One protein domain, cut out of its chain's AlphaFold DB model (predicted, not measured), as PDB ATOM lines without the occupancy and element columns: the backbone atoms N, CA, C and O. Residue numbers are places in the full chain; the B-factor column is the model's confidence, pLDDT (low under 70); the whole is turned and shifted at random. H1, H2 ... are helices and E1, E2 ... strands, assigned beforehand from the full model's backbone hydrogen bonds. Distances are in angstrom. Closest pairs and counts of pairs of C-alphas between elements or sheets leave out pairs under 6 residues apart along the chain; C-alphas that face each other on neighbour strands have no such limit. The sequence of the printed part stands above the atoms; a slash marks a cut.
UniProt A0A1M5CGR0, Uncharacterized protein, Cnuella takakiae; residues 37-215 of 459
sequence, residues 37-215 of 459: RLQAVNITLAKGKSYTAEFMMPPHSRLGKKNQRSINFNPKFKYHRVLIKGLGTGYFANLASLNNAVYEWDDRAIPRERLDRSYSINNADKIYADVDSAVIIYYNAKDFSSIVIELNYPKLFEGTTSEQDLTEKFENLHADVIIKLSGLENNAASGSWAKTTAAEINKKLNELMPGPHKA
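What this domain is: This is residues 37 to 215 of the 459 residues of an uncharacterized protein of Cnuella takakiae (UniProt A0A1M5CGR0). A twisted sheet of five strands has the long helix H4 and helix H5 packed on one face, with H1 next to H5, and the short helix H2 over the other face. At one end of the length the hairpin E1 and E2 makes a separate ribbon, which the first residues of H4 meet at E2. Printed are 179 residues with five named helices and seven named strands, in the order E1 E2 E3 H1 E4 H2 E5 E6 E7 H3 H4 H5; the class is mixed, and the larger sheet, E4 - E3 - E7 - E6 - E5, is antiparallel throughout. The whole is compact, with a radius of gyration of the C-alphas of 16.5 A, and elongated, spanning 49 by 31 by 26 A.

How they stand to each other: E1, residues 37 to 44, and E2, residues 50 to 57, form an antiparallel hairpin, with N 39 and O 55 within hydrogen-bond range at 2.8 A. E3, residues 79 to 85, is the antiparallel neighbour of E4, residues 102 to 106 (N 81 and O 104, 2.8 A), and of E7, residues 146 to 152 (N 151 and O 80, 2.8 A). H1, residues 91 to 99, is on this sheet; its closest C-alphas to E3 are Leu 98 and Ile 84, 6.2 A apart. E5, residues 126 to 130, E6, residues 135 to 140, and E7 form a meander, each strand the antiparallel neighbour of the one before, with N 137 and O 129 at 3.1 A and N 148 and O 138 at 2.8 A. H2, residues 112 to 119, is on the sheet at a height of 9.8 A. H3, residues 153 to 156, only grazes the sheet. H4, residues 163 to 185, lies over E6 at a height of 10.1 A, along the strands at 19 degrees to E6 on the local plane; with 2 of its C-alphas falling on E5, it is only just not over E5. H5, residues 197 to 208, is on the same face as H4 and the opposite face to H2; H1, H4 and H5 on one face make two layers, helices over a sheet. H4 and H5 form a helical hairpin and touch, at Leu 181 and Ala 198, whose C-alphas are 5.1 A apart, through residues 197 to 202 of H5 alone; they run opposite ways at a tilt of 37 degrees, only just steep. H1 touches H5, closest at the C-alphas of Tyr 91 and Thr 197, 6.8 A apart, at a shallow tilt of 19 degrees, the same way. Every O i to N i+4 pair is within hydrogen-bond range in H1, H4 and H5; H2 has 2 of 4, and H3 is too short for such a pair.

Where its parts are: E1 begins at C-alpha 37 (175.084, 26.925, 150.526) and is 21.3 A long; E2 is 20.2 A, E3 19.6 A and E7 20.1 A. H4 runs 32.8 A from C-alpha 163 (171.024, 17.865, 165.607), and H5 runs 16.4 A to C-alpha 208 (166.176, 34.479, 154.077).

The domain as a whole: The C-alphas farthest apart, those of Arg 69 and Ala 189, are 50.8 A apart. The printed part has no cut; the links E2 to E3, residues 58 to 78, and H4 to H5 are long. Mean pLDDT of the printed part is 80.9; 37 residues are under 70, among them 64 to 72, 122 to 133 and 187 to 191.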
ATOM      1  N   ARG A  37     174.057  27.901 150.148       88.69
ATOM      2  CA  ARG A  37     175.084  26.925 150.526       88.69
ATOM      3  C   ARG A  37     174.541  26.019 151.608       88.69
ATOM      4  O   ARG A  37     174.123  26.520 152.641       88.69
ATOM      5  N   LEU A  38     174.602  24.714 151.396       86.69
ATOM      6  CA  LEU A  38     174.489  23.783 152.507       86.69
ATOM      7  C   LEU A  38     175.837  23.788 153.245       86.69
ATOM      8  O   LEU A  38     176.892  23.772 152.606       86.69
ATOM      9  N   GLN A  39     175.814  23.927 154.567       82.75
ATOM     10  CA  GLN A  39     176.995  24.230 155.370       82.75
ATOM     11  C   GLN A  39     176.948  23.521 156.724       82.75
ATOM     12  O   GLN A  39     176.025  23.734 157.502       82.75
ATOM     13  N   ALA A  40     177.983  22.742 157.032       83.12
ATOM     14  CA  ALA A  40     178.167  22.133 158.344       83.12
ATOM     15  C   ALA A  40     178.610  23.176 159.388       83.12
ATOM     16  O   ALA A  40     179.607  23.888 159.212       83.12
ATOM     17  N   VAL A  41     177.870  23.252 160.489       80.38
ATOM     18  CA  VAL A  41     178.090  24.162 161.616       80.38
ATOM     19  C   VAL A  41     178.363  23.323 162.858       80.38
ATOM     20  O   VAL A  41     177.555  22.478 163.233       80.38
ATOM     21  N   ASN A  42     179.506  23.558 163.497       78.94
ATOM     22  CA  ASN A  42     179.825  22.947 164.781       78.94
ATOM     23  C   ASN A  42     179.198  23.791 165.886       78.94
ATOM     24  O   ASN A  42     179.555  24.959 166.073       78.94
ATOM     25  N   ILE A  43     178.271  23.183 166.615       77.31
ATOM     26  CA  ILE A  43     177.592  23.793 167.749       77.31
ATOM     27  C   ILE A  43     178.240  23.237 169.010       77.31
ATOM     28  O   ILE A  43     178.254  22.027 169.240       77.31
ATOM     29  N   THR A  44     178.825  24.128 169.806       71.56
ATOM     30  CA  THR A  44     179.435  23.789 171.094       71.56
ATOM     31  C   THR A  44     178.438  24.055 172.212       71.56
ATOM     32  O   THR A  44     177.869  25.139 172.308       71.56
ATOM     33  N   LEU A  45     178.247  23.054 173.060       65.31
ATOM     34  CA  LEU A  45     177.294  23.024 174.156       65.31
ATOM     35  C   LEU A  45     177.913  23.509 175.459       65.31
ATOM     36  O   LEU A  45     179.136  23.514 175.640       65.31
ATOM     37  N   ALA A  46     177.043  23.815 176.421       53.62
ATOM     38  CA  ALA A  46     177.448  23.907 177.814       53.62
ATOM     39  C   ALA A  46     178.161  22.601 178.221       53.62
ATOM     40  O   ALA A  46     177.697  21.507 177.898       53.62
ATOM     41  N   LYS A  47     179.294  22.716 178.929       58.88
ATOM     42  CA  LYS A  47     180.194  21.603 179.314       58.88
ATOM     43  C   LYS A  47     181.084  21.037 178.190       58.88
ATOM     44  O   LYS A  47     181.636  19.954 178.348       58.88
ATOM     45  N   GLY A  48     181.256  21.749 177.071       64.50
ATOM     46  CA  GLY A  48     182.290  21.441 176.070       64.50
ATOM     47  C   GLY A  48     181.975  20.286 175.112       64.50
ATOM     48  O   GLY A  48     182.804  19.964 174.264       64.50
ATOM     49  N   LYS A  49     180.781  19.684 175.192       67.50
ATOM     50  CA  LYS A  49     180.288  18.764 174.155       67.50
ATOM     51  C   LYS A  49     180.023  19.544 172.867       67.50
ATOM     52  O   LYS A  49     179.622  20.700 172.927       67.50
ATOM     53  N   SER A  50     180.216  18.934 171.707       76.94
ATOM     54  CA  SER A  50     179.905  19.568 170.424       76.94
ATOM     55  C   SER A  50     179.286  18.574 169.465       76.94
ATOM     56  O   SER A  50     179.733  17.430 169.412       76.94
ATOM     57  N   TYR A  51     178.325  19.027 168.670       82.44
ATOM     58  CA  TYR A  51     177.809  18.268 167.535       82.44
ATOM     59  C   TYR A  51     177.844  19.129 166.272       82.44
ATOM     60  O   TYR A  51     177.943  20.357 166.332       82.44
ATOM     61  N   THR A  52     177.795  18.478 165.116       82.38
ATOM     62  CA  THR A  52     177.709  19.151 163.820       82.38
ATOM     63  C   THR A  52     176.264  19.106 163.342       82.38
ATOM     64  O   THR A  52     175.657  18.040 163.343       82.38
ATOM     65  N   ALA A  53     175.725  20.251 162.935       84.50
ATOM     66  CA  ALA A  53     174.434  20.354 162.266       84.50
ATOM     67  C   ALA A  53     174.593  21.019 160.904       84.50
ATOM     68  O   ALA A  53     175.459  21.873 160.704       84.50
ATOM     69  N   GLU A  54     173.737  20.650 159.962       86.06
ATOM     70  CA  GLU A  54     173.818  21.161 158.599       86.06
ATOM     71  C   GLU A  54     172.794  22.252 158.332       86.06
ATOM     72  O   GLU A  54     171.586  22.013 158.305       86.06
ATOM     73  N   PHE A  55     173.296  23.448 158.046       88.69
ATOM     74  CA  PHE A  55     172.492  24.624 157.780       88.69
ATOM     75  C   PHE A  55     172.381  24.898 156.287       88.69
ATOM     76  O   PHE A  55     173.378  24.928 155.564       88.69
ATOM     77  N   MET A  56     171.165  25.182 155.829       90.94
ATOM     78  CA  MET A  56     170.970  25.891 154.576       90.94
ATOM     79  C   MET A  56     171.254  27.372 154.824       90.94
ATOM     80  O   MET A  56     170.591  28.017 155.629       90.94
ATOM     81  N   MET A  57     172.250  27.907 154.126       90.75
ATOM     82  CA  MET A  57     172.680  29.299 154.207       90.75
ATOM     83  C   MET A  57     172.182  30.060 152.980       90.75
ATOM     84  O   MET A  57     172.719  29.856 151.882       90.75
ATOM     85  N   PRO A  58     171.202  30.963 153.132       92.88
ATOM     86  CA  PRO A  58     170.775  31.844 152.057       92.88
ATOM     87  C   PRO A  58     171.890  32.766 151.555       92.88
ATOM     88  O   PRO A  58     172.855  33.048 152.281       92.88
ATOM     89  N   PRO A  59     171.775  33.302 150.329       90.69
ATOM     90  CA  PRO A  59     172.614  34.399 149.871       90.69
ATOM     91  C   PRO A  59     172.708  35.518 150.922       90.69
ATOM     92  O   PRO A  59     171.734  35.862 151.576       90.69
ATOM     93  N   HIS A  60     173.895  36.105 151.088       85.69
ATOM     94  CA  HIS A  60     174.178  37.194 152.046       85.69
ATOM     95  C   HIS A  60     174.105  36.832 153.545       85.69
ATOM     96  O   HIS A  60     174.666  37.587 154.347       85.69
ATOM     97  N   SER A  61     173.534  35.682 153.906       88.00
ATOM     98  CA  SER A  61     173.457  35.192 155.283       88.00
ATOM     99  C   SER A  61     174.808  34.763 155.869       88.00
ATOM    100  O   SER A  61     175.760  34.459 155.137       88.00
ATOM    101  N   ARG A  62     174.919  34.805 157.205       83.88
ATOM    102  CA  ARG A  62     176.134  34.445 157.953       83.88
ATOM    103  C   ARG A  62     175.793  33.914 159.341       83.88
ATOM    104  O   ARG A  62     175.178  34.640 160.095       83.88
ATOM    105  N   LEU A  63     176.293  32.732 159.697       78.31
ATOM    106  CA  LEU A  63     176.268  32.205 161.075       78.31
ATOM    107  C   LEU A  63     177.665  32.099 161.700       78.31
ATOM    108  O   LEU A  63     177.811  31.972 162.913       78.31
ATOM    109  N   GLY A  64     178.721  32.173 160.882       69.56
ATOM    110  CA  GLY A  64     180.091  31.970 161.345       69.56
ATOM    111  C   GLY A  64     181.182  32.478 160.398       69.56
ATOM    112  O   GLY A  64     180.901  33.155 159.402       69.56
ATOM    113  N   LYS A  65     182.454  32.201 160.722       59.59
ATOM    114  CA  LYS A  65     183.605  32.551 159.862       59.59
ATOM    115  C   LYS A  65     183.716  31.570 158.686       59.59
ATOM    116  O   LYS A  65     183.602  30.372 158.860       59.59
ATOM    117  N   LYS A  66     183.976  32.085 157.482       50.72
ATOM    118  CA  LYS A  66     183.714  31.419 156.188       50.72
ATOM    119  C   LYS A  66     184.719  30.327 155.748       50.72
ATOM    120  O   LYS A  66     184.519  29.760 154.682       50.72
ATOM    121  N   ASN A  67     185.779  30.032 156.508       47.59
ATOM    122  CA  ASN A  67     186.993  29.401 155.949       47.59
ATOM    123  C   ASN A  67     187.367  27.998 156.478       47.59
ATOM    124  O   ASN A  67     188.510  27.590 156.302       47.59
ATOM    125  N   GLN A  68     186.456  27.231 157.079       47.94
ATOM    126  CA  GLN A  68     186.745  25.850 157.500       47.94
ATOM    127  C   GLN A  68     185.596  24.907 157.113       47.94
ATOM    128  O   GLN A  68     184.450  25.337 157.001       47.94
ATOM    129  N   ARG A  69     185.917  23.625 156.856       49.28
ATOM    130  CA  ARG A  69     184.944  22.552 156.538       49.28
ATOM    131  C   ARG A  69     183.912  22.330 157.655       49.28
ATOM    132  O   ARG A  69     182.890  21.702 157.420       49.28
ATOM    133  N   SER A  70     184.161  22.901 158.825       55.91
ATOM    134  CA  SER A  70     183.219  23.109 159.911       55.91
ATOM    135  C   SER A  70     183.265  24.573 160.338       55.91
ATOM    136  O   SER A  70     184.328  25.198 160.345       55.91
ATOM    137  N   ILE A  71     182.114  25.149 160.669       54.81
ATOM    138  CA  ILE A  71     182.036  26.546 161.097       54.81
ATOM    139  C   ILE A  71     181.555  26.614 162.528       54.81
ATOM    140  O   ILE A  71     180.453  26.182 162.838       54.81
ATOM    141  N   ASN A  72     182.383  27.201 163.386       64.75
ATOM    142  CA  ASN A  72     181.970  27.556 164.733       64.75
ATOM    143  C   ASN A  72     181.025  28.759 164.661       64.75
ATOM    144  O   ASN A  72     181.285  29.725 163.925       64.75
ATOM    145  N   PHE A  73     179.953  28.699 165.444       71.19
ATOM    146  CA  PHE A  73     179.031  29.812 165.622       71.19
ATOM    147  C   PHE A  73     179.793  31.096 166.001       71.19
ATOM    148  O   PHE A  73     180.616  31.100 166.919       71.19
ATOM    149  N   ASN A  74     179.571  32.189 165.260       68.38
ATOM    150  CA  ASN A  74     180.276  33.452 165.485       68.38
ATOM    151  C   ASN A  74     179.426  34.400 166.341       68.38
ATOM    152  O   ASN A  74     178.396  34.873 165.863       68.38
ATOM    153  N   PRO A  75     179.902  34.812 167.530       64.88
ATOM    154  CA  PRO A  75     179.174  35.730 168.401       64.88
ATOM    155  C   PRO A  75     178.996  37.144 167.819       64.88
ATOM    156  O   PRO A  75     178.350  37.970 168.454       64.88
ATOM    157  N   LYS A  76     179.558  37.458 166.645       73.38
ATOM    158  CA  LYS A  76     179.255  38.705 165.926       73.38
ATOM    159  C   LYS A  76     177.958  38.658 165.113       73.38
ATOM    160  O   LYS A  76     177.499  39.700 164.678       73.38
ATOM    161  N   PHE A  77     177.421  37.473 164.833       79.19
ATOM    162  CA  PHE A  77     176.215  37.285 164.019       79.19
ATOM    163  C   PHE A  77     175.175  36.569 164.884       79.19
ATOM    164  O   PHE A  77     174.819  35.424 164.635       79.19
ATOM    165  N   LYS A  78     174.806  37.209 165.998       84.44
ATOM    166  CA  LYS A  78     173.912  36.630 167.012       84.44
ATOM    167  C   LYS A  78     172.454  36.865 166.670       84.44
ATOM    168  O   LYS A  78     171.632  35.972 166.856       84.44
ATOM    169  N   TYR A  79     172.168  38.071 166.195       89.19
ATOM    170  CA  TYR A  79     170.827  38.527 165.890       89.19
ATOM    171  C   TYR A  79     170.647  38.567 164.384       89.19
ATOM    172  O   TYR A  79     171.468  39.139 163.667       89.19
ATOM    173  N   HIS A  80     169.576  37.953 163.910       92.31
ATOM    174  CA  HIS A  80     169.206  37.895 162.504       92.31
ATOM    175  C   HIS A  80     167.830  38.497 162.335       92.31
ATOM    176  O   HIS A  80     166.943  38.240 163.141       92.31
ATOM    177  N   ARG A  81     167.644  39.306 161.298       92.38
ATOM    178  CA  ARG A  81     166.426  40.093 161.122       92.38
ATOM    179  C   ARG A  81     165.897  39.956 159.723       92.38
ATOM    180  O   ARG A  81     166.669  39.968 158.766       92.38
ATOM    181  N   VAL A  82     164.580  39.903 159.622       94.38
ATOM    182  CA  VAL A  82     163.863  40.080 158.367       94.38
ATOM    183  C   VAL A  82     162.910  41.252 158.530       94.38
ATOM    184  O   VAL A  82     162.086  41.277 159.439       94.38
ATOM    185  N   LEU A  83     163.068  42.231 157.648       93.06
ATOM    186  CA  LEU A  83     162.232  43.414 157.531       93.06
ATOM    187  C   LEU A  83     161.320  43.250 156.321       93.06
ATOM    188  O   LEU A  83     161.796  43.022 155.206       93.06
ATOM    189  N   ILE A  84     160.025  43.430 156.537       93.06
ATOM    190  CA  ILE A  84     159.000  43.382 155.499       93.06
ATOM    191  C   ILE A  84     158.208  44.685 155.585       93.06
ATOM    192  O   ILE A  84     157.861  45.125 156.678       93.06
ATOM    193  N   LYS A  85     157.957  45.316 154.437       90.94
ATOM    194  CA  LYS A  85     157.214  46.577 154.316       90.94
ATOM    195  C   LYS A  85     156.150  46.453 153.235       90.94
ATOM    196  O   LYS A  85     156.339  45.689 152.293       90.94
ATOM    197  N   GLY A  86     155.097  47.258 153.333       88.94
ATOM    198  CA  GLY A  86     154.017  47.299 152.350       88.94
ATOM    199  C   GLY A  86     153.075  46.098 152.433       88.94
ATOM    200  O   GLY A  86     152.587  45.649 151.399       88.94
ATOM    201  N   LEU A  87     152.865  45.545 153.630       90.31
ATOM    202  CA  LEU A  87     151.788  44.583 153.867       90.31
ATOM    203  C   LEU A  87     150.437  45.307 153.919       90.31
ATOM    204  O   LEU A  87     150.345  46.437 154.394       90.31
ATOM    205  N   GLY A  88     149.393  44.649 153.430       89.62
ATOM    206  CA  GLY A  88     148.031  45.167 153.399       89.62
ATOM    207  C   GLY A  88     147.003  44.070 153.130       89.62
ATOM    208  O   GLY A  88     147.249  42.889 153.372       89.62
ATOM    209  N   THR A  89     145.839  44.456 152.613       88.44
ATOM    210  CA  THR A  89     144.668  43.574 152.452       88.44
ATOM    211  C   THR A  89     144.707  42.684 151.205       88.44
ATOM    212  O   THR A  89     143.887  41.776 151.097       88.44
ATOM    213  N   GLY A  90     145.622  42.934 150.260       90.38
ATOM    214  CA  GLY A  90     145.753  42.170 149.013       90.38
ATOM    215  C   GLY A  90     146.846  41.102 149.096       90.38
ATOM    216  O   GLY A  90     148.019  41.418 149.285       90.38
ATOM    217  N   TYR A  91     146.484  39.836 148.917       90.94
ATOM    218  CA  TYR A  91     147.365  38.673 149.023       90.94
ATOM    219  C   TYR A  91     148.495  38.729 147.996       90.94
ATOM    220  O   TYR A  91     149.665  38.591 148.353       90.94
ATOM    221  N   PHE A  92     148.186  39.008 146.725       92.38
ATOM    222  CA  PHE A  92     149.217  39.081 145.686       92.38
ATOM    223  C   PHE A  92     150.129  40.303 145.858       92.38
ATOM    224  O   PHE A  92     151.332  40.213 145.598       92.38
ATOM    225  N   ALA A  93     149.592  41.421 146.359       92.38
ATOM    226  CA  ALA A  93     150.394  42.582 146.735       92.38
ATOM    227  C   ALA A  93     151.342  42.250 147.900       92.38
ATOM    228  O   ALA A  93     152.531  42.563 147.830       92.38
ATOM    229  N   ASN A  94     150.866  41.519 148.913       93.00
ATOM    230  CA  ASN A  94     151.697  41.052 150.024       93.00
ATOM    231  C   ASN A  94     152.813  40.115 149.550       93.00
ATOM    232  O   ASN A  94     153.954  40.272 149.980       93.00
ATOM    233  N   LEU A  95     152.539  39.189 148.622       92.62
ATOM    234  CA  LEU A  95     153.576  38.342 148.017       92.62
ATOM    235  C   LEU A  95     154.653  39.169 147.297       92.62
ATOM    236  O   LEU A  95     155.849  38.886 147.418       92.62
ATOM    237  N   ALA A  96     154.255  40.218 146.570       92.56
ATOM    238  CA  ALA A  96     155.196  41.135 145.930       92.56
ATOM    239  C   ALA A  96     156.035  41.908 146.963       92.56
ATOM    240  O   ALA A  96     157.254  42.013 146.812       92.56
ATOM    241  N   SER A  97     155.416  42.382 148.045       92.38
ATOM    242  CA  SER A  97     156.093  43.030 149.172       92.38
ATOM    243  C   SER A  97     157.099  42.103 149.860       92.38
ATOM    244  O   SER A  97     158.242  42.495 150.106       92.38
ATOM    245  N   LEU A  98     156.737  40.835 150.081       94.00
ATOM    246  CA  LEU A  98     157.623  39.817 150.651       94.00
ATOM    247  C   LEU A  98     158.852  39.554 149.776       94.00
ATOM    248  O   LEU A  98     159.940  39.329 150.301       94.00
ATOM    249  N   ASN A  99     158.740  39.638 148.449       92.50
ATOM    250  CA  ASN A  99     159.903  39.511 147.562       92.50
ATOM    251  C   ASN A  99     160.948  40.621 147.753       92.50
ATOM    252  O   ASN A  99     162.122  40.395 147.457       92.50
ATOM    253  N   ASN A 100     160.538  41.771 148.292       91.69
ATOM    254  CA  ASN A 100     161.403  42.908 148.606       91.69
ATOM    255  C   ASN A 100     161.878  42.923 150.068       91.69
ATOM    256  O   ASN A 100     162.493  43.899 150.500       91.69
ATOM    257  N   ALA A 101     161.611  41.858 150.831       93.62
ATOM    258  CA  ALA A 101     162.036  41.767 152.217       93.62
ATOM    259  C   ALA A 101     163.566  41.853 152.351       93.62
ATOM    260  O   ALA A 101     164.336  41.302 151.552       93.62
ATOM    261  N   VAL A 102     164.003  42.550 153.396       91.88
ATOM    262  CA  VAL A 102     165.416  42.820 153.663       91.88
ATOM    263  C   VAL A 102     165.878  41.942 154.810       91.88
ATOM    264  O   VAL A 102     165.264  41.916 155.872       91.88
ATOM    265  N   TYR A 103     166.984  41.239 154.593       92.62
ATOM    266  CA  TYR A 103     167.637  40.437 155.615       92.62
ATOM    267  C   TYR A 103     168.885  41.148 156.147       92.62
ATOM    268  O   TYR A 103     169.749  41.574 155.374       92.62
ATOM    269  N   GLU A 104     169.001  41.219 157.471       91.19
ATOM    270  CA  GLU A 104     170.125  41.825 158.185       91.19
ATOM    271  C   GLU A 104     170.623  40.899 159.303       91.19
ATOM    272  O   GLU A 104     169.904  40.020 159.776       91.19
ATOM    273  N   TRP A 105     171.866  41.088 159.742       89.75
ATOM    274  CA  TRP A 105     172.428  40.393 160.901       89.75
ATOM    275  C   TRP A 105     173.361  41.317 161.678       89.75
ATOM    276  O   TRP A 105     173.945  42.232 161.093       89.75
ATOM    277  N   ASP A 106     173.501  41.073 162.980       87.69
ATOM    278  CA  ASP A 106     174.277  41.923 163.888       87.69
ATOM    279  C   ASP A 106     174.712  41.179 165.170       87.69
ATOM    280  O   ASP A 106     174.249  40.069 165.464       87.69
ATOM    281  N   ASP A 107     175.609  41.789 165.946       85.44
ATOM    282  CA  ASP A 107     176.097  41.255 167.224       85.44
ATOM    283  C   ASP A 107     175.242  41.690 168.426       85.44
ATOM    284  O   ASP A 107     175.276  41.048 169.481       85.44
ATOM    285  N   ARG A 108     174.438  42.740 168.246       84.94
ATOM    286  CA  ARG A 108     173.530  43.337 169.237       84.94
ATOM    287  C   ARG A 108     172.089  43.251 168.763       84.94
ATOM    288  O   ARG A 108     171.877  43.291 167.559       84.94
ATOM    289  N   ALA A 109     171.133  43.204 169.692       83.12
ATOM    290  CA  ALA A 109     169.699  43.346 169.408       83.12
ATOM    291  C   ALA A 109     169.379  44.732 168.810       83.12
ATOM    292  O   ALA A 109     170.194  45.652 168.942       83.12
ATOM    293  N   ILE A 110     168.229  44.897 168.139       79.44
ATOM    294  CA  ILE A 110     167.877  46.191 167.524       79.44
ATOM    295  C   ILE A 110     167.697  47.237 168.632       79.44
ATOM    296  O   ILE A 110     166.803  47.084 169.465       79.44
ATOM    297  N   PRO A 111     168.473  48.340 168.633       78.44
ATOM    298  CA  PRO A 111     168.204  49.451 169.537       78.44
ATOM    299  C   PRO A 111     166.834  50.053 169.230       78.44
ATOM    300  O   PRO A 111     166.481  50.252 168.061       78.44
ATOM    301  N   ARG A 112     166.059  50.383 170.266       67.88
ATOM    302  CA  ARG A 112     164.677  50.867 170.109       67.88
ATOM    303  C   ARG A 112     164.586  52.106 169.214       67.88
ATOM    304  O   ARG A 112     163.613  52.247 168.475       67.88
ATOM    305  N   GLU A 113     165.611  52.950 169.228       70.81
ATOM    306  CA  GLU A 113     165.720  54.186 168.451       70.81
ATOM    307  C   GLU A 113     165.863  53.922 166.943       70.81
ATOM    308  O   GLU A 113     165.459  54.747 166.122       70.81
ATOM    309  N   ARG A 114     166.420  52.764 166.559       76.94
ATOM    310  CA  ARG A 114     166.611  52.377 165.152       76.94
ATOM    311  C   ARG A 114     165.320  51.860 164.513       76.94
ATOM    312  O   ARG A 114     165.144  52.027 163.308       76.94
ATOM    313  N   LEU A 115     164.405  51.297 165.308       73.88
ATOM    314  CA  LEU A 115     163.080  50.853 164.844       73.88
ATOM    315  C   LEU A 115     162.282  51.984 164.188       73.88
ATOM    316  O   LEU A 115     161.717  51.801 163.113       73.88
ATOM    317  N   ASP A 116     162.321  53.163 164.798       67.81
ATOM    318  CA  ASP A 116     161.599  54.340 164.322       67.81
ATOM    319  C   ASP A 116     162.283  54.942 163.083       67.81
ATOM    320  O   ASP A 116     161.709  55.022 161.997       67.81
ATOM    321  N   ARG A 117     163.585  55.237 163.200       68.50
ATOM    322  CA  ARG A 117     164.348  55.949 162.161       68.50
ATOM    323  C   ARG A 117     164.585  55.145 160.885       68.50
ATOM    324  O   ARG A 117     164.633  55.726 159.806       68.50
ATOM    325  N   SER A 118     164.818  53.836 160.992       69.19
ATOM    326  CA  SER A 118     165.236  53.005 159.849       69.19
ATOM    327  C   SER A 118     164.113  52.134 159.294       69.19
ATOM    328  O   SER A 118     164.101  51.820 158.100       69.19
ATOM    329  N   TYR A 119     163.165  51.735 160.143       70.19
ATOM    330  CA  TYR A 119     162.154  50.745 159.778       70.19
ATOM    331  C   TYR A 119     160.728  51.307 159.767       70.19
ATOM    332  O   TYR A 119     159.824  50.580 159.367       70.19
ATOM    333  N   SER A 120     160.551  52.598 160.082       70.62
ATOM    334  CA  SER A 120     159.250  53.285 160.099       70.62
ATOM    335  C   SER A 120     158.261  52.660 161.091       70.62
ATOM    336  O   SER A 120     157.058  52.647 160.854       70.62
ATOM    337  N   ILE A 121     158.775  52.125 162.203       70.81
ATOM    338  CA  ILE A 121     157.980  51.571 163.302       70.81
ATOM    339  C   ILE A 121     157.951  52.618 164.427       70.81
ATOM    340  O   ILE A 121     158.871  52.676 165.254       70.81
ATOM    341  N   ASN A 122     156.912  53.459 164.421       60.94
ATOM    342  CA  ASN A 122     156.733  54.590 165.340       60.94
ATOM    343  C   ASN A 122     156.727  54.138 166.809       60.94
ATOM    344  O   ASN A 122     156.050  53.176 167.153       60.94
ATOM    345  N   ASN A 123     157.452  54.846 167.683       58.44
ATOM    346  CA  ASN A 123     157.621  54.524 169.106       58.44
ATOM    347  C   ASN A 123     156.320  54.466 169.928       58.44
ATOM    348  O   ASN A 123     156.257  53.659 170.853       58.44
ATOM    349  N   ALA A 124     155.315  55.289 169.613       54.03
ATOM    350  CA  ALA A 124     154.042  55.322 170.346       54.03
ATOM    351  C   ALA A 124     153.094  54.162 169.979       54.03
ATOM    352  O   ALA A 124     152.262  53.769 170.790       54.03
ATOM    353  N   ASP A 125     153.276  53.581 168.790       52.81
ATOM    354  CA  ASP A 125     152.417  52.546 168.206       52.81
ATOM    355  C   ASP A 125     153.124  51.173 168.203       52.81
ATOM    356  O   ASP A 125     152.889  50.337 167.332       52.81
ATOM    357  N   LYS A 126     154.061  50.940 169.136       60.16
ATOM    358  CA  LYS A 126     154.802  49.672 169.236       60.16
ATOM    359  C   LYS A 126     154.054  48.681 170.100       60.16
ATOM    360  O   LYS A 126     153.818  48.932 171.277       60.16
ATOM    361  N   ILE A 127     153.829  47.495 169.555       56.94
ATOM    362  CA  ILE A 127     153.484  46.331 170.358       56.94
ATOM    363  C   ILE A 127     154.548  45.271 170.098       56.94
ATOM    364  O   ILE A 127     154.883  44.959 168.955       56.94
ATOM    365  N   TYR A 128     155.114  44.761 171.189       65.12
ATOM    366  CA  TYR A 128     156.066  43.664 171.156       65.12
ATOM    367  C   TYR A 128     155.296  42.361 171.272       65.12
ATOM    368  O   TYR A 128     154.415  42.193 172.116       65.12
ATOM    369  N   ALA A 129     155.634  41.449 170.383       58.00
ATOM    370  CA  ALA A 129     155.110  40.111 170.360       58.00
ATOM    371  C   ALA A 129     156.286  39.173 170.638       58.00
ATOM    372  O   ALA A 129     156.931  38.708 169.698       58.00
ATOM    373  N   ASP A 130     156.573  38.941 171.921       62.50
ATOM    374  CA  ASP A 130     157.490  37.874 172.316       62.50
ATOM    375  C   ASP A 130     156.825  36.553 171.929       62.50
ATOM    376  O   ASP A 130     155.693  36.261 172.336       62.50
ATOM    377  N   VAL A 131     157.488  35.830 171.032       58.94
ATOM    378  CA  VAL A 131     157.092  34.483 170.618       58.94
ATOM    379  C   VAL A 131     157.665  33.504 171.639       58.94
ATOM    380  O   VAL A 131     156.942  32.695 172.207       58.94
ATOM    381  N   ASP A 132     158.948  33.687 171.949       65.81
ATOM    382  CA  ASP A 132     159.692  33.059 173.032       65.81
ATOM    383  C   ASP A 132     160.952  33.906 173.340       65.81
ATOM    384  O   ASP A 132     161.110  35.029 172.856       65.81
ATOM    385  N   SER A 133     161.892  33.378 174.131       68.12
ATOM    386  CA  SER A 133     163.155  34.086 174.415       68.12
ATOM    387  C   SER A 133     164.098  34.232 173.204       68.12
ATOM    388  O   SER A 133     165.100  34.953 173.288       68.12
ATOM    389  N   ALA A 134     163.816  33.538 172.097       83.31
ATOM    390  CA  ALA A 134     164.632  33.500 170.894       83.31
ATOM    391  C   ALA A 134     164.059  34.351 169.749       83.31
ATOM    392  O   ALA A 134     164.844  34.752 168.889       83.31
ATOM    393  N   VAL A 135     162.758  34.663 169.728       87.88
ATOM    394  CA  VAL A 135     162.124  35.463 168.668       87.88
ATOM    395  C   VAL A 135     161.265  36.600 169.187       87.88
ATOM    396  O   VAL A 135     160.354  36.425 169.993       87.88
ATOM    397  N   ILE A 136     161.521  37.774 168.607       88.69
ATOM    398  CA  ILE A 136     160.787  39.007 168.879       88.69
ATOM    399  C   ILE A 136     160.223  39.541 167.563       88.69
ATOM    400  O   ILE A 136     160.948  39.700 166.574       88.69
ATOM    401  N   ILE A 137     158.925  39.846 167.557       88.88
ATOM    402  CA  ILE A 137     158.237  40.472 166.424       88.88
ATOM    403  C   ILE A 137     157.889  41.920 166.784       88.88
ATOM    404  O   ILE A 137     157.201  42.181 167.772       88.88
ATOM    405  N   TYR A 138     158.344  42.853 165.948       87.38
ATOM    406  CA  TYR A 138     158.023  44.278 166.011       87.38
ATOM    407  C   TYR A 138     157.130  44.649 164.826       87.38
ATOM    408  O   TYR A 138     157.405  44.241 163.697       87.38
ATOM    409  N   TYR A 139     156.104  45.464 165.051       85.19
ATOM    410  CA  TYR A 139     155.214  45.933 163.990       85.19
ATOM    411  C   TYR A 139     154.677  47.335 164.275       85.19
ATOM    412  O   TYR A 139     154.705  47.804 165.414       85.19
ATOM    413  N   ASN A 140     154.208  48.011 163.227       79.69
ATOM    414  CA  ASN A 140     153.491  49.279 163.345       79.69
ATOM    415  C   ASN A 140     152.028  49.013 163.745       79.69
ATOM    416  O   ASN A 140     151.272  48.507 162.919       79.69
ATOM    417  N   ALA A 141     151.605  49.349 164.968       74.62
ATOM    418  CA  ALA A 141     150.233  49.080 165.424       74.62
ATOM    419  C   ALA A 141     149.158  49.917 164.704       74.62
ATOM    420  O   ALA A 141     147.975  49.577 164.758       74.62
ATOM    421  N   LYS A 142     149.548  50.995 164.009       74.12
ATOM    422  CA  LYS A 142     148.601  51.847 163.284       74.12
ATOM    423  C   LYS A 142     148.059  51.184 162.017       74.12
ATOM    424  O   LYS A 142     146.884  51.348 161.708       74.12
ATOM    425  N   ASP A 143     148.912  50.487 161.269       76.94
ATOM    426  CA  ASP A 143     148.563  49.969 159.938       76.94
ATOM    427  C   ASP A 143     149.089  48.562 159.625       76.94
ATOM    428  O   ASP A 143     148.779  48.028 158.564       76.94
ATOM    429  N   PHE A 144     149.906  47.975 160.507       79.50
ATOM    430  CA  PHE A 144     150.574  46.682 160.330       79.50
ATOM    431  C   PHE A 144     151.336  46.530 159.003       79.50
ATOM    432  O   PHE A 144     151.710  45.425 158.615       79.50
ATOM    433  N   SER A 145     151.622  47.626 158.303       85.69
ATOM    434  CA  SER A 145     152.202  47.594 156.959       85.69
ATOM    435  C   SER A 145     153.669  47.181 156.964       85.69
ATOM    436  O   SER A 145     154.211  46.770 155.935       85.69
ATOM    437  N   SER A 146     154.324  47.315 158.116       87.56
ATOM    438  CA  SER A 146     155.736  47.019 158.306       87.56
ATOM    439  C   SER A 146     155.934  46.134 159.524       87.56
ATOM    440  O   SER A 146     155.439  46.443 160.611       87.56
ATOM    441  N   ILE A 147     156.701  45.062 159.336       88.88
ATOM    442  CA  ILE A 147     157.089  44.132 160.394       88.88
ATOM    443  C   ILE A 147     158.590  43.875 160.366       88.88
ATOM    444  O   ILE A 147     159.222  43.821 159.307       88.88
ATOM    445  N   VAL A 148     159.156  43.690 161.551       91.75
ATOM    446  CA  VAL A 148     160.524  43.225 161.750       91.75
ATOM    447  C   VAL A 148     160.470  41.988 162.628       91.75
ATOM    448  O   VAL A 148     159.914  42.025 163.720       91.75
ATOM    449  N   ILE A 149     161.066  40.902 162.152       92.94
ATOM    450  CA  ILE A 149     161.184  39.647 162.892       92.94
ATOM    451  C   ILE A 149     162.656  39.455 163.225       92.94
ATOM    452  O   ILE A 149     163.482  39.372 162.314       92.94
ATOM    453  N   GLU A 150     162.985  39.429 164.514       91.94
ATOM    454  CA  GLU A 150     164.343  39.263 165.028       91.94
ATOM    455  C   GLU A 150     164.506  37.899 165.704       91.94
ATOM    456  O   GLU A 150     163.749  37.559 166.607       91.94
ATOM    457  N   LEU A 151     165.521  37.143 165.279       91.62
ATOM    458  CA  LEU A 151     165.934  35.860 165.845       91.62
ATOM    459  C   LEU A 151     167.250  36.015 166.613       91.62
ATOM    460  O   LEU A 151     168.240  36.508 166.069       91.62
ATOM    461  N   ASN A 152     167.281  35.510 167.842       89.06
ATOM    462  CA  ASN A 152     168.438  35.402 168.723       89.06
ATOM    463  C   ASN A 152     168.969  33.958 168.703       89.06
ATOM    464  O   ASN A 152     168.560  33.105 169.492       89.06
ATOM    465  N   TYR A 153     169.905  33.675 167.795       87.38
ATOM    466  CA  TYR A 153     170.456  32.326 167.600       87.38
ATOM    467  C   TYR A 153     171.120  31.729 168.849       87.38
ATOM    468  O   TYR A 153     170.922  30.541 169.095       87.38
ATOM    469  N   PRO A 154     171.867  32.493 169.674       85.00
ATOM    470  CA  PRO A 154     172.375  31.983 170.945       85.00
ATOM    471  C   PRO A 154     171.292  31.399 171.852       85.00
ATOM    472  O   PRO A 154     171.531  30.370 172.474       85.00
ATOM    473  N   LYS A 155     170.116  32.039 171.912       84.56
ATOM    474  CA  LYS A 155     168.975  31.542 172.690       84.56
ATOM    475  C   LYS A 155     168.335  30.321 172.045       84.56
ATOM    476  O   LYS A 155     168.080  29.343 172.733       84.56
ATOM    477  N   LEU A 156     168.198  30.317 170.723       85.94
ATOM    478  CA  LEU A 156     167.688  29.157 169.991       85.94
ATOM    479  C   LEU A 156     168.579  27.907 170.163       85.94
ATOM    480  O   LEU A 156     168.087  26.784 170.262       85.94
ATOM    481  N   PHE A 157     169.897  28.099 170.248       83.19
ATOM    482  CA  PHE A 157     170.881  27.033 170.479       83.19
ATOM    483  C   PHE A 157     171.069  26.685 171.964       83.19
ATOM    484  O   PHE A 157     171.748  25.714 172.297       83.19
ATOM    485  N   GLU A 158     170.495  27.455 172.888       80.31
ATOM    486  CA  GLU A 158     170.665  27.220 174.319       80.31
ATOM    487  C   GLU A 158     170.031  25.882 174.712       80.31
ATOM    488  O   GLU A 158     168.846  25.656 174.496       80.31
ATOM    489  N   GLY A 159     170.818  24.959 175.268       77.31
ATOM    490  CA  GLY A 159     170.316  23.657 175.723       77.31
ATOM    491  C   GLY A 159     170.006  22.640 174.617       77.31
ATOM    492  O   GLY A 159     169.415  21.611 174.916       77.31
ATOM    493  N   THR A 160     170.378  22.880 173.354       82.56
ATOM    494  CA  THR A 160     170.339  21.821 172.324       82.56
ATOM    495  C   THR A 160     171.398  20.766 172.620       82.56
ATOM    496  O   THR A 160     172.530  21.140 172.898       82.56
ATOM    497  N   THR A 161     171.093  19.471 172.541       83.88
ATOM    498  CA  THR A 161     172.085  18.406 172.792       83.88
ATOM    499  C   THR A 161     172.429  17.568 171.566       83.88
ATOM    500  O   THR A 161     173.480  16.921 171.545       83.88
ATOM    501  N   SER A 162     171.607  17.644 170.521       86.31
ATOM    502  CA  SER A 162     171.765  16.912 169.266       86.31
ATOM    503  C   SER A 162     171.297  17.741 168.056       86.31
ATOM    504  O   SER A 162     170.662  18.789 168.202       86.31
ATOM    505  N   GLU A 163     171.590  17.275 166.834       85.00
ATOM    506  CA  GLU A 163     171.024  17.865 165.607       85.00
ATOM    507  C   GLU A 163     169.496  17.690 165.540       85.00
ATOM    508  O   GLU A 163     168.804  18.549 164.991       85.00
ATOM    509  N   GLN A 164     168.968  16.608 166.117       86.19
ATOM    510  CA  GLN A 164     167.531  16.355 166.178       86.19
ATOM    511  C   GLN A 164     166.838  17.386 167.073       86.19
ATOM    512  O   GLN A 164     165.907  18.035 166.608       86.19
ATOM    513  N   ASP A 165     167.359  17.637 168.280       86.56
ATOM    514  CA  ASP A 165     166.819  18.657 169.195       86.56
ATOM    515  C   ASP A 165     166.798  20.037 168.528       86.56
ATOM    516  O   ASP A 165     165.865  20.818 168.680       86.56
ATOM    517  N   LEU A 166     167.860  20.364 167.786       87.00
ATOM    518  CA  LEU A 166     167.944  21.623 167.054       87.00
ATOM    519  C   LEU A 166     166.896  21.702 165.943       87.00
ATOM    520  O   LEU A 166     166.307  22.760 165.740       87.00
ATOM    521  N   THR A 167     166.689  20.604 165.219       86.69
ATOM    522  CA  THR A 167     165.676  20.514 164.163       86.69
ATOM    523  C   THR A 167     164.292  20.770 164.749       86.69
ATOM    524  O   THR A 167     163.600  21.668 164.279       86.69
ATOM    525  N   GLU A 168     163.951  20.084 165.841       85.12
ATOM    526  CA  GLU A 168     162.682  20.249 166.553       85.12
ATOM    527  C   GLU A 168     162.485  21.683 167.065       85.12
ATOM    528  O   GLU A 168     161.419  22.267 166.893       85.12
ATOM    529  N   LYS A 169     163.529  22.315 167.620       87.50
ATOM    530  CA  LYS A 169     163.449  23.724 168.039       87.50
ATOM    531  C   LYS A 169     163.144  24.677 166.892       87.50
ATOM    532  O   LYS A 169     162.392  25.623 167.091       87.50
ATOM    533  N   PHE A 170     163.723  24.465 165.711       89.38
ATOM    534  CA  PHE A 170     163.400  25.286 164.540       89.38
ATOM    535  C   PHE A 170     161.989  25.000 164.012       89.38
ATOM    536  O   PHE A 170     161.314  25.927 163.575       89.38
ATOM    537  N   GLU A 171     161.517  23.756 164.064       86.06
ATOM    538  CA  GLU A 171     160.130  23.425 163.711       86.06
ATOM    539  C   GLU A 171     159.130  24.109 164.655       86.06
ATOM    540  O   GLU A 171     158.211  24.781 164.180       86.06
ATOM    541  N   ASN A 172     159.369  24.041 165.968       85.44
ATOM    542  CA  ASN A 172     158.570  24.739 166.979       85.44
ATOM    543  C   ASN A 172     158.634  26.261 166.790       85.44
ATOM    544  O   ASN A 172     157.601  26.921 166.776       85.44
ATOM    545  N   LEU A 173     159.818  26.812 166.502       88.81
ATOM    546  CA  LEU A 173     159.974  28.232 166.189       88.81
ATOM    547  C   LEU A 173     159.058  28.677 165.043       88.81
ATOM    548  O   LEU A 173     158.425  29.730 165.111       88.81
ATOM    549  N   HIS A 174     158.993  27.891 163.967       89.38
ATOM    550  CA  HIS A 174     158.133  28.207 162.831       89.38
ATOM    551  C   HIS A 174     156.645  28.112 163.178       89.38
ATOM    552  O   HIS A 174     155.870  28.960 162.728       89.38
ATOM    553  N   ALA A 175     156.253  27.124 163.985       85.88
ATOM    554  CA  ALA A 175     154.897  27.017 164.512       85.88
ATOM    555  C   ALA A 175     154.518  28.255 165.338       85.88
ATOM    556  O   ALA A 175     153.507  28.901 165.052       85.88
ATOM    557  N   ASP A 176     155.366  28.648 166.286       86.12
ATOM    558  CA  ASP A 176     155.103  29.769 167.187       86.12
ATOM    559  C   ASP A 176     155.047  31.106 166.430       86.12
ATOM    560  O   ASP A 176     154.181  31.949 166.686       86.12
ATOM    561  N   VAL A 177     155.912  31.288 165.424       89.94
ATOM    562  CA  VAL A 177     155.861  32.452 164.527       89.94
ATOM    563  C   VAL A 177     154.548  32.495 163.743       89.94
ATOM    564  O   VAL A 177     153.932  33.559 163.667       89.94
ATOM    565  N   ILE A 178     154.093  31.370 163.175       90.50
ATOM    566  CA  ILE A 178     152.804  31.304 162.463       90.50
ATOM    567  C   ILE A 178     151.659  31.654 163.413       90.50
ATOM    568  O   ILE A 178     150.832  32.500 163.073       90.50
ATOM    569  N   ILE A 179     151.624  31.051 164.606       87.00
ATOM    570  CA  ILE A 179     150.621  31.332 165.639       87.00
ATOM    571  C   ILE A 179     150.582  32.829 165.928       87.00
ATOM    572  O   ILE A 179     149.526  33.458 165.822       87.00
ATOM    573  N   LYS A 180     151.738  33.430 166.219       87.19
ATOM    574  CA  LYS A 180     151.795  34.834 166.608       87.19
ATOM    575  C   LYS A 180     151.375  35.770 165.480       87.19
ATOM    576  O   LYS A 180     150.572  36.672 165.709       87.19
ATOM    577  N   LEU A 181     151.881  35.549 164.267       89.00
ATOM    578  CA  LEU A 181     151.541  36.359 163.097       89.00
ATOM    579  C   LEU A 181     150.074  36.193 162.685       89.00
ATOM    580  O   LEU A 181     149.455  37.169 162.272       89.00
ATOM    581  N   SER A 182     149.495  35.000 162.834       88.00
ATOM    582  CA  SER A 182     148.074  34.766 162.539       88.00
ATOM    583  C   SER A 182     147.146  35.530 163.492       88.00
ATOM    584  O   SER A 182     146.107  36.034 163.069       88.00
ATOM    585  N   GLY A 183     147.551  35.710 164.755       84.00
ATOM    586  CA  GLY A 183     146.848  36.582 165.698       84.00
ATOM    587  C   GLY A 183     146.861  38.053 165.265       84.00
ATOM    588  O   GLY A 183     145.863  38.747 165.441       84.00
ATOM    589  N   LEU A 184     147.955  38.520 164.648       81.69
ATOM    590  CA  LEU A 184     148.029  39.867 164.065       81.69
ATOM    591  C   LEU A 184     147.157  39.981 162.808       81.69
ATOM    592  O   LEU A 184     146.414  40.944 162.662       81.69
ATOM    593  N   GLU A 185     147.196  38.969 161.938       85.44
ATOM    594  CA  GLU A 185     146.375  38.882 160.721       85.44
ATOM    595  C   GLU A 185     144.862  38.923 161.009       85.44
ATOM    596  O   GLU A 185     144.084  39.456 160.215       85.44
ATOM    597  N   ASN A 186     144.432  38.364 162.143       75.19
ATOM    598  CA  ASN A 186     143.029  38.317 162.553       75.19
ATOM    599  C   ASN A 186     142.584  39.517 163.411       75.19
ATOM    600  O   ASN A 186     141.399  39.612 163.729       75.19
ATOM    601  N   ASN A 187     143.480  40.443 163.771       69.62
ATOM    602  CA  ASN A 187     143.114  41.597 164.590       69.62
ATOM    603  C   ASN A 187     142.348  42.650 163.756       69.62
ATOM    604  O   ASN A 187     142.819  43.116 162.718       69.62
ATOM    605  N   ALA A 188     141.138  43.004 164.201       47.50
ATOM    606  CA  ALA A 188     140.170  43.812 163.449       47.50
ATOM    607  C   ALA A 188     140.370  45.338 163.571       47.50
ATOM    608  O   ALA A 188     139.715  46.096 162.858       47.50
ATOM    609  N   ALA A 189     141.243  45.809 164.471       50.41
ATOM    610  CA  ALA A 189     141.313  47.227 164.841       50.41
ATOM    611  C   ALA A 189     142.055  48.139 163.838       50.41
ATOM    612  O   ALA A 189     141.834  49.349 163.847       50.41
ATOM    613  N   SER A 190     142.888  47.600 162.942       43.75
ATOM    614  CA  SER A 190     143.608  48.403 161.943       43.75
ATOM    615  C   SER A 190     144.077  47.518 160.786       43.75
ATOM    616  O   SER A 190     144.942  46.679 160.971       43.75
ATOM    617  N   GLY A 191     143.498  47.691 159.592       52.88
ATOM    618  CA  GLY A 191     144.020  47.165 158.319       52.88
ATOM    619  C   GLY A 191     144.443  45.691 158.316       52.88
ATOM    620  O   GLY A 191     145.634  45.396 158.273       52.88
ATOM    621  N   SER A 192     143.480  44.765 158.327       71.69
ATOM    622  CA  SER A 192     143.756  43.324 158.306       71.69
ATOM    623  C   SER A 192     144.638  42.943 157.115       71.69
ATOM    624  O   SER A 192     144.333  43.289 155.971       71.69
ATOM    625  N   TRP A 193     145.721  42.205 157.360       86.19
ATOM    626  CA  TRP A 193     146.439  41.571 156.260       86.19
ATOM    627  C   TRP A 193     145.496  40.652 155.480       86.19
ATOM    628  O   TRP A 193     144.554  40.086 156.043       86.19
ATOM    629  N   ALA A 194     145.769  40.469 154.188       87.88
ATOM    630  CA  ALA A 194     145.135  39.397 153.430       87.88
ATOM    631  C   ALA A 194     145.296  38.073 154.191       87.88
ATOM    632  O   ALA A 194     146.352  37.825 154.787       87.88
ATOM    633  N   LYS A 195     144.276  37.216 154.176       87.00
ATOM    634  CA  LYS A 195     144.334  35.950 154.913       87.00
ATOM    635  C   LYS A 195     145.524  35.105 154.450       87.00
ATOM    636  O   LYS A 195     145.909  35.150 153.281       87.00
ATOM    637  N   THR A 196     146.129  34.363 155.377       88.06
ATOM    638  CA  THR A 196     147.318  33.524 155.141       88.06
ATOM    639  C   THR A 196     148.621  34.293 154.875       88.06
ATOM    640  O   THR A 196     149.661  33.678 154.635       88.06
ATOM    641  N   THR A 197     148.638  35.623 154.998       91.50
ATOM    642  CA  THR A 197     149.880  36.412 154.946       91.50
ATOM    643  C   THR A 197     150.885  35.941 156.003       91.50
ATOM    644  O   THR A 197     152.079  35.870 155.711       91.50
ATOM    645  N   ALA A 198     150.426  35.521 157.186       92.06
ATOM    646  CA  ALA A 198     151.286  34.951 158.228       92.06
ATOM    647  C   ALA A 198     152.098  33.730 157.745       92.06
ATOM    648  O   ALA A 198     153.300  33.631 158.007       92.06
ATOM    649  N   ALA A 199     151.473  32.821 156.988       92.25
ATOM    650  CA  ALA A 199     152.153  31.649 156.437       92.25
ATOM    651  C   ALA A 199     153.190  32.035 155.371       92.25
ATOM    652  O   ALA A 199     154.281  31.462 155.328       92.25
ATOM    653  N   GLU A 200     152.884  33.026 154.531       94.12
ATOM    654  CA  GLU A 200     153.818  33.513 153.508       94.12
ATOM    655  C   GLU A 200     155.025  34.232 154.127       94.12
ATOM    656  O   GLU A 200     156.157  34.049 153.671       94.12
ATOM    657  N   ILE A 201     154.822  34.966 155.226       94.50
ATOM    658  CA  ILE A 201     155.917  35.525 156.028       94.50
ATOM    659  C   ILE A 201     156.812  34.398 156.563       94.50
ATOM    660  O   ILE A 201     158.031  34.472 156.410       94.50
ATOM    661  N   ASN A 202     156.246  33.322 157.123       94.25
ATOM    662  CA  ASN A 202     157.037  32.193 157.631       94.25
ATOM    663  C   ASN A 202     157.860  31.490 156.532       94.25
ATOM    664  O   ASN A 202     159.036  31.155 156.726       94.25
ATOM    665  N   LYS A 203     157.284  31.319 155.334       94.56
ATOM    666  CA  LYS A 203     158.035  30.838 154.164       94.56
ATOM    667  C   LYS A 203     159.174  31.784 153.802       94.56
ATOM    668  O   LYS A 203     160.264  31.317 153.469       94.56
ATOM    669  N   LYS A 204     158.937  33.096 153.883       95.62
ATOM    670  CA  LYS A 204     159.954  34.106 153.598       95.62
ATOM    671  C   LYS A 204     161.087  34.099 154.622       95.62
ATOM    672  O   LYS A 204     162.244  34.242 154.236       95.62
ATOM    673  N   LEU A 205     160.790  33.864 155.899       94.44
ATOM    674  CA  LEU A 205     161.817  33.671 156.927       94.44
ATOM    675  C   LEU A 205     162.733  32.496 156.583       94.44
ATOM    676  O   LEU A 205     163.948  32.667 156.577       94.44
ATOM    677  N   ASN A 206     162.166  31.348 156.204       92.62
ATOM    678  CA  ASN A 206     162.936  30.178 155.761       92.62
ATOM    679  C   ASN A 206     163.800  30.452 154.520       92.62
ATOM    680  O   ASN A 206     164.879  29.884 154.363       92.62
ATOM    681  N   GLU A 207     163.335  31.312 153.614       94.31
ATOM    682  CA  GLU A 207     164.092  31.696 152.423       94.31
ATOM    683  C   GLU A 207     165.329  32.545 152.763       94.31
ATOM    684  O   GLU A 207     166.363  32.421 152.095       94.31
ATOM    685  N   LEU A 208     165.211  33.421 153.769       94.25
ATOM    686  CA  LEU A 208     166.176  34.479 154.077       94.25
ATOM    687  C   LEU A 208     167.109  34.167 155.245       94.25
ATOM    688  O   LEU A 208     168.253  34.632 155.251       94.25
ATOM    689  N   MET A 209     166.646  33.390 156.220       92.69
ATOM    690  CA  MET A 209     167.384  33.101 157.441       92.69
ATOM    691  C   MET A 209     168.116  31.755 157.362       92.69
ATOM    692  O   MET A 209     167.597  30.789 156.806       92.69
ATOM    693  N   PRO A 210     169.334  31.662 157.918       91.81
ATOM    694  CA  PRO A 210     170.013  30.385 158.098       91.81
ATOM    695  C   PRO A 210     169.222  29.405 158.971       91.81
ATOM    696  O   PRO A 210     168.926  29.710 160.120       91.81
ATOM    697  N   GLY A 211     168.960  28.196 158.500       91.00
ATOM    698  CA  GLY A 211     168.269  27.184 159.308       91.00
ATOM    699  C   GLY A 211     168.826  25.787 159.072       91.00
ATOM    700  O   GLY A 211     169.410  25.555 158.006       91.00
ATOM    701  N   PRO A 212     168.666  24.849 160.023       89.50
ATOM    702  CA  PRO A 212     168.942  23.441 159.784       89.50
ATOM    703  C   PRO A 212     168.155  22.981 158.559       89.50
ATOM    704  O   PRO A 212     166.940  23.151 158.491       89.50
ATOM    705  N   HIS A 213     168.825  22.403 157.564       87.00
ATOM    706  CA  HIS A 213     168.143  22.013 156.327       87.00
ATOM    707  C   HIS A 213     167.096  20.908 156.556       87.00
ATOM    708  O   HIS A 213     166.158  20.800 155.771       87.00
ATOM    709  N   LYS A 214     167.245  20.120 157.631       86.06
ATOM    710  CA  LYS A 214     166.270  19.112 158.070       86.06
ATOM    711  C   LYS A 214     164.970  19.743 158.583       86.06
ATOM    712  O   LYS A 214     163.916  19.169 158.365       86.06
ATOM    713  N   ALA A 215     165.034  20.955 159.142       88.38
ATOM    714  CA  ALA A 215     163.876  21.698 159.652       88.38
ATOM    715  C   ALA A 215     163.163  22.538 158.575       88.38
ATOM    716  O   ALA A 215     162.213  23.258 158.871       88.38
TER     717      ALA A 215